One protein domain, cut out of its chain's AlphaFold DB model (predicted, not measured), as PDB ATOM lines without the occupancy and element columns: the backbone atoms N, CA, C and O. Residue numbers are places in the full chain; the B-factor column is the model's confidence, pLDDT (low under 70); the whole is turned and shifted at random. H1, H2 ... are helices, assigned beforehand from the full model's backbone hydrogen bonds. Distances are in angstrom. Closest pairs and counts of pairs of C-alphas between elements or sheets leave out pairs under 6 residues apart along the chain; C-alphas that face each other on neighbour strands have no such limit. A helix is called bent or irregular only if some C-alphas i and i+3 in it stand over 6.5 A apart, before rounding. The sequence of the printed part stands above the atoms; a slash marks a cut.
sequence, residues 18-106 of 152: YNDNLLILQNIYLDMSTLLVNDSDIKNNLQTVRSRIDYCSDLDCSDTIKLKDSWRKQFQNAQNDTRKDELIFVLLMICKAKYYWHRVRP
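What this domain is: This is residues 18 to 106 of the 152 residues of an uncharacterized protein of Candidatus Entotheonella factor (UniProt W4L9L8). Three longer helices, H1, H4 and H5, make an up-and-down bundle with their centres in a triangle; each runs against the one before it in the chain. The short helices H2 and H3 lie near the end of the bundle where H1 and H5 finish and H4 starts, while H6 and both printed ends lie toward the opposite end of the longest axis. The printed part has 89 residues, with six named helices in the order H1 to H6 and no named strand: all helix. It is compact, with a radius of gyration of the C-alphas of 12.9 A, and flat, spanning 38 by 32 by 17 A.

Where its parts are: H1, residues 25 to 38, begins at C-alpha 25 (-54.824, -31.391, 11.137) and is 20.7 A long. H1 is irregular, but only just: C-alphas 34 and 37 are 6.6 A apart. H4, residues 64 to 77, is 19.9 A, and H5, residues 81 to 94, is 20.1 A. The shorter ones are H2, residues 40 to 44, H3, residues 46 to 53, and H6, residues 98 to 102, which ends at C-alpha 102 (-59.560, -44.255, 9.745).

How they stand to each other: H1 and H4 touch, opposite ways at a shallow tilt of 20 degrees; their closest C-alphas, Val 37 and Thr 64, are 5.1 A apart. H1 touches H5 with residues 29 to 33 alone, the same way at a steep tilt of 39 degrees; the closest C-alphas, Tyr 29 and Ile 88, are 7.1 A apart. H4 and H5 form a helical hairpin, a shallow tilt of 19 degrees, with C-alphas Phe 75 and Lys 84 closest at 5.9 A. H3 and H5 are close but not clearly touching, Val 49 to Ile 94 being 6.5 A between C-alphas. H2 is close but not clearly touching to H4, C-alphas Lys 43 and Thr 64 being 6.5 A apart; so is H6 to H1, C-alphas Ile 28 and Tyr 100 at 7.1 A. Each O i to N i+4 pair is within hydrogen-bond range in H2, H3, H4, H5 and H6, and 7 of 10 in H1.

The domain as a whole: The farthest C-alphas, Ser 62 and Pro 106, are 39.0 A apart. The printed part has no cut and no long link; H3 to H4 is short. The mean pLDDT of the printed part is 90.9, and no printed residue is under 70.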
ATOM      1  N   TYR A  18     -55.419 -38.694  17.172       94.62
ATOM      2  CA  TYR A  18     -54.676 -39.167  16.008       94.62
ATOM      3  C   TYR A  18     -53.244 -39.546  16.416       94.62
ATOM      4  O   TYR A  18     -52.532 -38.724  16.986       94.62
ATOM      5  N   ASN A  19     -52.820 -40.784  16.124       90.12
ATOM      6  CA  ASN A  19     -51.517 -41.339  16.539       90.12
ATOM      7  C   ASN A  19     -51.197 -41.034  18.024       90.12
ATOM      8  O   ASN A  19     -50.159 -40.452  18.333       90.12
ATOM      9  N   ASP A  20     -52.132 -41.364  18.921       91.00
ATOM     10  CA  ASP A  20     -52.027 -41.211  20.386       91.00
ATOM     11  C   ASP A  20     -51.864 -39.773  20.907       91.00
ATOM     12  O   ASP A  20     -51.613 -39.555  22.088       91.00
ATOM     13  N   ASN A  21     -52.062 -38.779  20.041       92.88
ATOM     14  CA  ASN A  21     -52.043 -37.365  20.388       92.88
ATOM     15  C   ASN A  21     -53.385 -36.711  20.056       92.88
ATOM     16  O   ASN A  21     -54.170 -37.237  19.263       92.88
ATOM     17  N   LEU A  22     -53.626 -35.527  20.624       93.31
ATOM     18  CA  LEU A  22     -54.742 -34.677  20.213       93.31
ATOM     19  C   LEU A  22     -54.716 -34.471  18.695       93.31
ATOM     20  O   LEU A  22     -53.655 -34.246  18.103       93.31
ATOM     21  N   LEU A  23     -55.885 -34.566  18.061       93.94
ATOM     22  CA  LEU A  23     -55.992 -34.394  16.621       93.94
ATOM     23  C   LEU A  23     -55.643 -32.955  16.232       93.94
ATOM     24  O   LEU A  23     -56.399 -32.018  16.472       93.94
ATOM     25  N   ILE A  24     -54.509 -32.817  15.548       93.62
ATOM     26  CA  ILE A  24     -54.076 -31.579  14.902       93.62
ATOM     27  C   ILE A  24     -53.945 -31.865  13.406       93.62
ATOM     28  O   ILE A  24     -53.093 -32.647  12.980       93.62
ATOM     29  N   LEU A  25     -54.779 -31.220  12.590       92.12
ATOM     30  CA  LEU A  25     -54.824 -31.391  11.137       92.12
ATOM     31  C   LEU A  25     -53.477 -31.128  10.476       92.12
ATOM     32  O   LEU A  25     -53.082 -31.859   9.572       92.12
ATOM     33  N   GLN A  26     -52.732 -30.140  10.972       92.31
ATOM     34  CA  GLN A  26     -51.387 -29.853  10.486       92.31
ATOM     35  C   GLN A  26     -50.469 -31.083  10.572       92.31
ATOM     36  O   GLN A  26     -49.734 -31.365   9.624       92.31
ATOM     37  N   ASN A  27     -50.545 -31.848  11.665       92.88
ATOM     38  CA  ASN A  27     -49.757 -33.068  11.835       92.88
ATOM     39  C   ASN A  27     -50.211 -34.152  10.854       92.88
ATOM     40  O   ASN A  27     -49.378 -34.808  10.236       92.88
ATOM     41  N   ILE A  28     -51.521 -34.273  10.627       93.31
ATOM     42  CA  ILE A  28     -52.075 -35.195   9.630       93.31
ATOM     43  C   ILE A  28     -51.566 -34.851   8.222       93.31
ATOM     44  O   ILE A  28     -51.162 -35.750   7.486       93.31
ATOM     45  N   TYR A  29     -51.530 -33.571   7.839       93.62
ATOM     46  CA  TYR A  29     -51.005 -33.156   6.532       93.62
ATOM     47  C   TYR A  29     -49.495 -33.410   6.405       93.62
ATOM     48  O   TYR A  29     -49.015 -33.855   5.360       93.62
ATOM     49  N   LEU A  30     -48.728 -33.206   7.477       93.62
ATOM     50  CA  LEU A  30     -47.308 -33.560   7.497       93.62
ATOM     51  C   LEU A  30     -47.094 -35.078   7.362       93.62
ATOM     52  O   LEU A  30     -46.200 -35.497   6.619       93.62
ATOM     53  N   ASP A  31     -47.922 -35.901   7.997       93.00
ATOM     54  CA  ASP A  31     -47.880 -37.360   7.859       93.00
ATOM     55  C   ASP A  31     -48.268 -37.802   6.443       93.00
ATOM     56  O   ASP A  31     -47.572 -38.620   5.837       93.00
ATOM     57  N   MET A  32     -49.313 -37.191   5.871       92.50
ATOM     58  CA  MET A  32     -49.717 -37.386   4.477       92.50
ATOM     59  C   MET A  32     -48.568 -37.121   3.509       92.50
ATOM     60  O   MET A  32     -48.272 -37.959   2.658       92.50
ATOM     61  N   SER A  33     -47.869 -35.993   3.679       93.81
ATOM     62  CA  SER A  33     -46.720 -35.653   2.835       93.81
ATOM     63  C   SER A  33     -45.610 -36.704   2.926       93.81
ATOM     64  O   SER A  33     -45.026 -37.084   1.916       93.81
ATOM     65  N   THR A  34     -45.339 -37.231   4.124       91.50
ATOM     66  CA  THR A  34     -44.254 -38.196   4.356       91.50
ATOM     67  C   THR A  34     -44.492 -39.502   3.601       91.50
ATOM     68  O   THR A  34     -43.553 -40.099   3.072       91.50
ATOM     69  N   LEU A  35     -45.752 -39.922   3.498       88.38
ATOM     70  CA  LEU A  35     -46.132 -41.169   2.844       88.38
ATOM     71  C   LEU A  35     -46.188 -41.079   1.310       88.38
ATOM     72  O   LEU A  35     -46.221 -42.131   0.671       88.38
ATOM     73  N   LEU A  36     -46.073 -39.885   0.711       88.31
ATOM     74  CA  LEU A  36     -45.948 -39.707  -0.749       88.31
ATOM     75  C   LEU A  36     -44.838 -40.583  -1.349       88.31
ATOM     76  O   LEU A  36     -44.993 -41.151  -2.427       88.31
ATOM     77  N   VAL A  37     -43.726 -40.730  -0.626       89.31
ATOM     78  CA  VAL A  37     -42.553 -41.506  -1.060       89.31
ATOM     79  C   VAL A  37     -42.822 -43.008  -1.078       89.31
ATOM     80  O   VAL A  37     -42.091 -43.750  -1.724       89.31
ATOM     81  N   ASN A  38     -43.865 -43.485  -0.404       87.25
ATOM     82  CA  ASN A  38     -44.217 -44.904  -0.349       87.25
ATOM     83  C   ASN A  38     -45.495 -45.228  -1.129       87.25
ATOM     84  O   ASN A  38     -45.826 -46.402  -1.281       87.25
ATOM     85  N   ASP A  39     -46.185 -44.220  -1.659       86.81
ATOM     86  CA  ASP A  39     -47.414 -44.411  -2.417       86.81
ATOM     87  C   ASP A  39     -47.102 -44.872  -3.851       86.81
ATOM     88  O   ASP A  39     -46.615 -44.116  -4.697       86.81
ATOM     89  N   SER A  40     -47.366 -46.151  -4.128       88.00
ATOM     90  CA  SER A  40     -47.152 -46.749  -5.449       88.00
ATOM     91  C   SER A  40     -48.031 -46.127  -6.533       88.00
ATOM     92  O   SER A  40     -47.618 -46.070  -7.687       88.00
ATOM     93  N   ASP A  41     -49.232 -45.664  -6.179       86.38
ATOM     94  CA  ASP A  41     -50.165 -45.048  -7.123       86.38
ATOM     95  C   ASP A  41     -49.613 -43.701  -7.598       86.38
ATOM     96  O   ASP A  41     -49.560 -43.428  -8.797       86.38
ATOM     97  N   ILE A  42     -49.091 -42.901  -6.665       88.94
ATOM     98  CA  ILE A  42     -48.437 -41.623  -6.973       88.94
ATOM     99  C   ILE A  42     -47.160 -41.851  -7.784       88.94
ATOM    100  O   ILE A  42     -46.948 -41.164  -8.782       88.94
ATOM    101  N   LYS A  43     -46.329 -42.834  -7.411       89.50
ATOM    102  CA  LYS A  43     -45.108 -43.170  -8.167       89.50
ATOM    103  C   LYS A  43     -45.404 -43.546  -9.614       89.50
ATOM    104  O   LYS A  43     -44.741 -43.044 -10.517       89.50
ATOM    105  N   ASN A  44     -46.398 -44.405  -9.831       91.19
ATOM    106  CA  ASN A  44     -46.744 -44.898 -11.163       91.19
ATOM    107  C   ASN A  44     -47.430 -43.832 -12.028       91.19
ATOM    108  O   ASN A  44     -47.365 -43.907 -13.251       91.19
ATOM    109  N   ASN A  45     -48.056 -42.828 -11.404       90.81
ATOM    110  CA  ASN A  45     -48.832 -41.791 -12.084       90.81
ATOM    111  C   ASN A  45     -48.265 -40.377 -11.875       90.81
ATOM    112  O   ASN A  45     -49.003 -39.391 -11.964       90.81
ATOM    113  N   LEU A  46     -46.959 -40.245 -11.614       90.06
ATOM    114  CA  LEU A  46     -46.343 -38.963 -11.253       90.06
ATOM    115  C   LEU A  46     -46.530 -37.889 -12.334       90.06
ATOM    116  O   LEU A  46     -46.747 -36.723 -12.017       90.06
ATOM    117  N   GLN A  47     -46.527 -38.280 -13.612       90.94
ATOM    118  CA  GLN A  47     -46.790 -37.356 -14.717       90.94
ATOM    119  C   GLN A  47     -48.208 -36.772 -14.645       90.94
ATOM    120  O   GLN A  47     -48.395 -35.572 -14.826       90.94
ATOM    121  N   THR A  48     -49.210 -37.598 -14.331       91.12
ATOM    122  CA  THR A  48     -50.593 -37.143 -14.134       91.12
ATOM    123  C   THR A  48     -50.709 -36.249 -12.907       91.12
ATOM    124  O   THR A  48     -51.404 -35.236 -12.957       91.12
ATOM    125  N   VAL A  49     -50.019 -36.598 -11.816       89.81
ATOM    126  CA  VAL A  49     -49.944 -35.763 -10.610       89.81
ATOM    127  C   VAL A  49     -49.385 -34.388 -10.955       89.81
ATOM    128  O   VAL A  49     -50.044 -33.392 -10.668       89.81
ATOM    129  N   ARG A  50     -48.245 -34.333 -11.654       91.25
ATOM    130  CA  ARG A  50     -47.620 -33.088 -12.113       91.25
ATOM    131  C   ARG A  50     -48.589 -32.237 -12.926       91.25
ATOM    132  O   ARG A  50     -48.771 -31.073 -12.605       91.25
ATOM    133  N   SER A  51     -49.257 -32.814 -13.927       89.75
ATOM    134  CA  SER A  51     -50.220 -32.071 -14.751       89.75
ATOM    135  C   SER A  51     -51.396 -31.501 -13.949       89.75
ATOM    136  O   SER A  51     -51.908 -30.444 -14.298       89.75
ATOM    137  N   ARG A  52     -51.832 -32.171 -12.874       88.19
ATOM    138  CA  ARG A  52     -52.923 -31.681 -12.012       88.19
ATOM    139  C   ARG A  52     -52.512 -30.505 -11.131       88.19
ATOM    140  O   ARG A  52     -53.377 -29.725 -10.751       88.19
ATOM    141  N   ILE A  53     -51.232 -30.408 -10.785       91.44
ATOM    142  CA  ILE A  53     -50.720 -29.428  -9.816       91.44
ATOM    143  C   ILE A  53     -49.743 -28.433 -10.444       91.44
ATOM    144  O   ILE A  53     -49.059 -27.719  -9.724       91.44
ATOM    145  N   ASP A  54     -49.704 -28.359 -11.778       88.56
ATOM    146  CA  ASP A  54     -48.779 -27.516 -12.549       88.56
ATOM    147  C   ASP A  54     -48.936 -26.016 -12.242       88.56
ATOM    148  O   ASP A  54     -47.991 -25.242 -12.357       88.56
ATOM    149  N   TYR A  55     -50.114 -25.607 -11.760       87.56
ATOM    150  CA  TYR A  55     -50.354 -24.250 -11.266       87.56
ATOM    151  C   TYR A  55     -49.529 -23.907 -10.010       87.56
ATOM    152  O   TYR A  55     -49.308 -22.734  -9.724       87.56
ATOM    153  N   CYS A  56     -49.056 -24.912  -9.265       89.75
ATOM    154  CA  CYS A  56     -48.235 -24.755  -8.071       89.75
ATOM    155  C   CYS A  56     -46.751 -24.950  -8.425       89.75
ATOM    156  O   CYS A  56     -46.132 -25.964  -8.097       89.75
ATOM    157  N   SER A  57     -46.182 -23.955  -9.109       86.38
ATOM    158  CA  SER A  57     -44.833 -23.993  -9.700       86.38
ATOM    159  C   SER A  57     -43.685 -24.200  -8.704       86.38
ATOM    160  O   SER A  57     -42.600 -24.625  -9.095       86.38
ATOM    161  N   ASP A  58     -43.912 -23.935  -7.417       92.12
ATOM    162  CA  ASP A  58     -42.913 -24.103  -6.356       92.12
ATOM    163  C   ASP A  58     -42.702 -25.566  -5.915       92.12
ATOM    164  O   ASP A  58     -41.846 -25.836  -5.063       92.12
ATOM    165  N   LEU A  59     -43.505 -26.502  -6.433       94.44
ATOM    166  CA  LEU A  59     -43.432 -27.922  -6.095       94.44
ATOM    167  C   LEU A  59     -42.614 -28.700  -7.126       94.44
ATOM    168  O   LEU A  59     -42.897 -28.702  -8.324       94.44
ATOM    169  N   ASP A  60     -41.618 -29.435  -6.640       94.19
ATOM    170  CA  ASP A  60     -40.751 -30.248  -7.482       94.19
ATOM    171  C   ASP A  60     -41.372 -31.631  -7.703       94.19
ATOM    172  O   ASP A  60     -41.267 -32.528  -6.872       94.19
ATOM    173  N   CYS A  61     -42.007 -31.805  -8.860       92.44
ATOM    174  CA  CYS A  61     -42.640 -33.061  -9.260       92.44
ATOM    175  C   CYS A  61     -41.706 -34.000 -10.046       92.44
ATOM    176  O   CYS A  61     -42.200 -34.848 -10.789       92.44
ATOM    177  N   SER A  62     -40.377 -33.838  -9.974       91.31
ATOM    178  CA  SER A  62     -39.454 -34.708 -10.725       91.31
ATOM    179  C   SER A  62     -39.342 -36.120 -10.143       91.31
ATOM    180  O   SER A  62     -39.140 -37.070 -10.895       91.31
ATOM    181  N   ASP A  63     -39.543 -36.274  -8.835       93.31
ATOM    182  CA  ASP A  63     -39.757 -37.558  -8.171       93.31
ATOM    183  C   ASP A  63     -40.589 -37.375  -6.885       93.31
ATOM    184  O   ASP A  63     -40.872 -36.257  -6.449       93.31
ATOM    185  N   THR A  64     -41.009 -38.480  -6.266       93.31
ATOM    186  CA  THR A  64     -41.848 -38.441  -5.050       93.31
ATOM    187  C   THR A  64     -41.123 -37.924  -3.805       93.31
ATOM    188  O   THR A  64     -41.770 -37.380  -2.909       93.31
ATOM    189  N   ILE A  65     -39.794 -38.056  -3.735       95.44
ATOM    190  CA  ILE A  65     -38.979 -37.556  -2.620       95.44
ATOM    191  C   ILE A  65     -38.920 -36.035  -2.692       95.44
ATOM    192  O   ILE A  65     -39.245 -35.365  -1.712       95.44
ATOM    193  N   LYS A  66     -38.599 -35.498  -3.867       95.44
ATOM    194  CA  LYS A  66     -38.569 -34.064  -4.133       95.44
ATOM    195  C   LYS A  66     -39.943 -33.424  -4.016       95.44
ATOM    196  O   LYS A  66     -40.040 -32.326  -3.469       95.44
ATOM    197  N   LEU A  67     -41.008 -34.118  -4.417       94.94
ATOM    198  CA  LEU A  67     -42.374 -33.625  -4.234       94.94
ATOM    199  C   LEU A  67     -42.711 -33.482  -2.749       94.94
ATOM    200  O   LEU A  67     -43.181 -32.431  -2.321       94.94
ATOM    201  N   LYS A  68     -42.402 -34.502  -1.940       95.62
ATOM    202  CA  LYS A  68     -42.539 -34.434  -0.480       95.62
ATOM    203  C   LYS A  68     -41.699 -33.294   0.103       95.62
ATOM    204  O   LYS A  68     -42.220 -32.505   0.888       95.62
ATOM    205  N   ASP A  69     -40.412 -33.218  -0.227       96.94
ATOM    206  CA  ASP A  69     -39.496 -32.250   0.387       96.94
ATOM    207  C   ASP A  69     -39.862 -30.808   0.009       96.94
ATOM    208  O   ASP A  69     -39.921 -29.937   0.881       96.94
ATOM    209  N   SER A  70     -40.173 -30.560  -1.267       96.38
ATOM    210  CA  SER A  70     -40.624 -29.249  -1.745       96.38
ATOM    211  C   SER A  70     -41.956 -28.852  -1.109       96.38
ATOM    212  O   SER A  70     -42.055 -27.749  -0.571       96.38
ATOM    213  N   TRP A  71     -42.938 -29.760  -1.044       96.62
ATOM    214  CA  TRP A  71     -44.215 -29.504  -0.376       96.62
ATOM    215  C   TRP A  71     -44.037 -29.155   1.103       96.62
ATOM    216  O   TRP A  71     -44.538 -28.127   1.554       96.62
ATOM    217  N   ARG A  72     -43.271 -29.954   1.860       96.81
ATOM    218  CA  ARG A  72     -43.037 -29.709   3.295       96.81
ATOM    219  C   ARG A  72     -42.357 -28.370   3.529       96.81
ATOM    220  O   ARG A  72     -42.789 -27.615   4.398       96.81
ATOM    221  N   LYS A  73     -41.331 -28.060   2.730       96.50
ATOM    222  CA  LYS A  73     -40.627 -26.778   2.794       96.50
ATOM    223  C   LYS A  73     -41.585 -25.616   2.548       96.50
ATOM    224  O   LYS A  73     -41.548 -24.646   3.299       96.50
ATOM    225  N   GLN A  74     -42.428 -25.693   1.521       95.69
ATOM    226  CA  GLN A  74     -43.391 -24.632   1.225       95.69
ATOM    227  C   GLN A  74     -44.439 -24.502   2.334       95.69
ATOM    228  O   GLN A  74     -44.727 -23.397   2.783       95.69
ATOM    229  N   PHE A  75     -44.946 -25.622   2.844       95.25
ATOM    230  CA  PHE A  75     -45.989 -25.636   3.867       95.25
ATOM    231  C   PHE A  75     -45.512 -25.074   5.211       95.25
ATOM    232  O   PHE A  75     -46.220 -24.294   5.845       95.25
ATOM    233  N   GLN A  76     -44.294 -25.422   5.630       94.31
ATOM    234  CA  GLN A  76     -43.702 -24.919   6.872       94.31
ATOM    235  C   GLN A  76     -43.301 -23.440   6.784       94.31
ATOM    236  O   GLN A  76     -43.350 -22.745   7.794       94.31
ATOM    237  N   ASN A  77     -42.928 -22.956   5.594       94.69
ATOM    238  CA  ASN A  77     -42.500 -21.568   5.390       94.69
ATOM    239  C   ASN A  77     -43.634 -20.621   4.963       94.69
ATOM    240  O   ASN A  77     -43.409 -19.411   4.878       94.69
ATOM    241  N   ALA A  78     -44.830 -21.143   4.682       92.75
ATOM    242  CA  ALA A  78     -45.977 -20.352   4.258       92.75
ATOM    243  C   ALA A  78     -46.368 -19.325   5.335       92.75
ATOM    244  O   ALA A  78     -46.715 -19.680   6.463       92.75
ATOM    245  N   GLN A  79     -46.314 -18.045   4.959       86.94
ATOM    246  CA  GLN A  79     -46.549 -16.906   5.856       86.94
ATOM    247  C   GLN A  79     -48.027 -16.521   5.986       86.94
ATOM    248  O   GLN A  79     -48.382 -15.777   6.893       86.94
ATOM    249  N   ASN A  80     -48.884 -16.989   5.076       87.38
ATOM    250  CA  ASN A  80     -50.312 -16.699   5.091       87.38
ATOM    251  C   ASN A  80     -51.145 -17.974   4.936       87.38
ATOM    252  O   ASN A  80     -50.680 -18.984   4.393       87.38
ATOM    253  N   ASP A  81     -52.385 -17.898   5.412       84.75
ATOM    254  CA  ASP A  81     -53.306 -19.033   5.432       84.75
ATOM    255  C   ASP A  81     -53.738 -19.438   4.022       84.75
ATOM    256  O   ASP A  81     -53.813 -20.624   3.732       84.75
ATOM    257  N   THR A  82     -53.874 -18.487   3.090       87.06
ATOM    258  CA  THR A  82     -54.205 -18.779   1.685       87.06
ATOM    259  C   THR A  82     -53.206 -19.738   1.035       87.06
ATOM    260  O   THR A  82     -53.600 -20.689   0.361       87.06
ATOM    261  N   ARG A  83     -51.900 -19.522   1.241       89.81
ATOM    262  CA  ARG A  83     -50.858 -20.396   0.693       89.81
ATOM    263  C   ARG A  83     -50.852 -21.756   1.384       89.81
ATOM    264  O   ARG A  83     -50.629 -22.766   0.721       89.81
ATOM    265  N   LYS A  84     -51.102 -21.801   2.697       90.50
ATOM    266  CA  LYS A  84     -51.253 -23.074   3.416       90.50
ATOM    267  C   LYS A  84     -52.443 -23.865   2.886       90.50
ATOM    268  O   LYS A  84     -52.277 -25.044   2.592       90.50
ATOM    269  N   ASP A  85     -53.588 -23.217   2.701       88.69
ATOM    270  CA  ASP A  85     -54.794 -23.829   2.152       88.69
ATOM    271  C   ASP A  85     -54.526 -24.407   0.765       88.69
ATOM    272  O   ASP A  85     -54.818 -25.575   0.523       88.69
ATOM    273  N   GLU A  86     -53.901 -23.635  -0.128       89.38
ATOM    274  CA  GLU A  86     -53.528 -24.094  -1.469       89.38
ATOM    275  C   GLU A  86     -52.642 -25.349  -1.427       89.38
ATOM    276  O   GLU A  86     -52.891 -26.321  -2.146       89.38
ATOM    277  N   LEU A  87     -51.632 -25.367  -0.554       93.12
ATOM    278  CA  LEU A  87     -50.753 -26.523  -0.380       93.12
ATOM    279  C   LEU A  87     -51.506 -27.733   0.182       93.12
ATOM    280  O   LEU A  87     -51.274 -28.857  -0.268       93.12
ATOM    281  N   ILE A  88     -52.432 -27.529   1.120       91.75
ATOM    282  CA  ILE A  88     -53.280 -28.606   1.636       91.75
ATOM    283  C   ILE A  88     -54.196 -29.140   0.530       91.75
ATOM    284  O   ILE A  88     -54.320 -30.354   0.381       91.75
ATOM    285  N   PHE A  89     -54.785 -28.272  -0.294       88.94
ATOM    286  CA  PHE A  89     -55.585 -28.687  -1.446       88.94
ATOM    287  C   PHE A  89     -54.780 -29.542  -2.421       88.94
ATOM    288  O   PHE A  89     -55.247 -30.612  -2.811       88.94
ATOM    289  N   VAL A  90     -53.560 -29.116  -2.762       91.31
ATOM    290  CA  VAL A  90     -52.641 -29.918  -3.579       91.31
ATOM    291  C   VAL A  90     -52.436 -31.296  -2.956       91.31
ATOM    292  O   VAL A  90     -52.597 -32.306  -3.641       91.31
ATOM    293  N   LEU A  91     -52.142 -31.356  -1.655       92.25
ATOM    294  CA  LEU A  91     -51.911 -32.618  -0.958       92.25
ATOM    295  C   LEU A  91     -53.143 -33.531  -0.996       92.25
ATOM    296  O   LEU A  91     -53.016 -34.719  -1.281       92.25
ATOM    297  N   LEU A  92     -54.332 -32.983  -0.752       88.88
ATOM    298  CA  LEU A  92     -55.594 -33.724  -0.772       88.88
ATOM    299  C   LEU A  92     -56.010 -34.165  -2.184       88.88
ATOM    300  O   LEU A  92     -56.718 -35.160  -2.317       88.88
ATOM    301  N   MET A  93     -55.565 -33.472  -3.238       86.19
ATOM    302  CA  MET A  93     -55.788 -33.899  -4.625       86.19
ATOM    303  C   MET A  93     -54.926 -35.097  -5.032       86.19
ATOM    304  O   MET A  93     -55.328 -35.872  -5.904       86.19
ATOM    305  N   ILE A  94     -53.741 -35.238  -4.437       88.81
ATOM    306  CA  ILE A  94     -52.778 -36.285  -4.804       88.81
ATOM    307  C   ILE A  94     -52.806 -37.468  -3.828       88.81
ATOM    308  O   ILE A  94     -52.533 -38.593  -4.236       88.81
ATOM    309  N   CYS A  95     -53.174 -37.242  -2.562       86.56
ATOM    310  CA  CYS A  95     -53.209 -38.263  -1.517       86.56
ATOM    311  C   CYS A  95     -54.616 -38.797  -1.256       86.56
ATOM    312  O   CYS A  95     -55.597 -38.060  -1.150       86.56
ATOM    313  N   LYS A  96     -54.706 -40.100  -0.975       82.38
ATOM    314  CA  LYS A  96     -55.935 -40.715  -0.461       82.38
ATOM    315  C   LYS A  96     -56.094 -40.419   1.032       82.38
ATOM    316  O   LYS A  96     -55.567 -41.134   1.882       82.38
ATOM    317  N   ALA A  97     -56.896 -39.409   1.364       81.44
ATOM    318  CA  ALA A  97     -57.132 -38.996   2.752       81.44
ATOM    319  C   ALA A  97     -57.828 -40.061   3.630       81.44
ATOM    320  O   ALA A  97     -57.673 -40.060   4.852       81.44
ATOM    321  N   LYS A  98     -58.550 -41.013   3.014       81.25
ATOM    322  CA  LYS A  98     -59.327 -42.061   3.705       81.25
ATOM    323  C   LYS A  98     -58.500 -42.843   4.732       81.25
ATOM    324  O   LYS A  98     -58.991 -43.127   5.819       81.25
ATOM    325  N   TYR A  99     -57.250 -43.169   4.403       85.81
ATOM    326  CA  TYR A  99     -56.362 -43.924   5.289       85.81
ATOM    327  C   TYR A  99     -56.132 -43.220   6.636       85.81
ATOM    328  O   TYR A  99     -56.250 -43.832   7.694       85.81
ATOM    329  N   TYR A 100     -55.866 -41.918   6.590       87.56
ATOM    330  CA  TYR A 100     -55.605 -41.082   7.761       87.56
ATOM    331  C   TYR A 100     -56.871 -40.891   8.585       87.56
ATOM    332  O   TYR A 100     -56.829 -40.966   9.808       87.56
ATOM    333  N   TRP A 101     -58.010 -40.747   7.908       85.12
ATOM    334  CA  TRP A 101     -59.303 -40.608   8.565       85.12
ATOM    335  C   TRP A 101     -59.681 -41.831   9.407       85.12
ATOM    336  O   TRP A 101     -60.237 -41.696  10.491       85.12
ATOM    337  N   HIS A 102     -59.317 -43.038   8.965       87.62
ATOM    338  CA  HIS A 102     -59.560 -44.255   9.745       87.62
ATOM    339  C   HIS A 102     -58.719 -44.360  11.023       87.62
ATOM    340  O   HIS A 102     -59.104 -45.103  11.927       87.62
ATOM    341  N   ARG A 103     -57.603 -43.625  11.104       90.88
ATOM    342  CA  ARG A 103     -56.740 -43.572  12.291       90.88
ATOM    343  C   ARG A 103     -57.231 -42.585  13.347       90.88
ATOM    344  O   ARG A 103     -56.737 -42.627  14.468       90.88
ATOM    345  N   VAL A 104     -58.184 -41.719  13.001       92.69
ATOM    346  CA  VAL A 104     -58.858 -40.874  13.982       92.69
ATOM    347  C   VAL A 104     -59.739 -41.761  14.857       92.69
ATOM    348  O   VAL A 104     -60.576 -42.522  14.352       92.69
ATOM    349  N   ARG A 105     -59.520 -41.686  16.168       94.62
ATOM    350  CA  ARG A 105     -60.178 -42.519  17.176       94.62
ATOM    351  C   ARG A 105     -60.654 -41.671  18.358       94.62
ATOM    352  O   ARG A 105     -60.113 -40.582  18.562       94.62
ATOM    353  N   PRO A 106     -61.651 -42.139  19.120       95.19
ATOM    354  CA  PRO A 106     -61.992 -41.503  20.382       95.19
ATOM    355  C   PRO A 106     -60.881 -41.711  21.434       95.19
ATOM    356  O   PRO A 106     -59.994 -42.555  21.239       95.19
TER     357      PRO A 106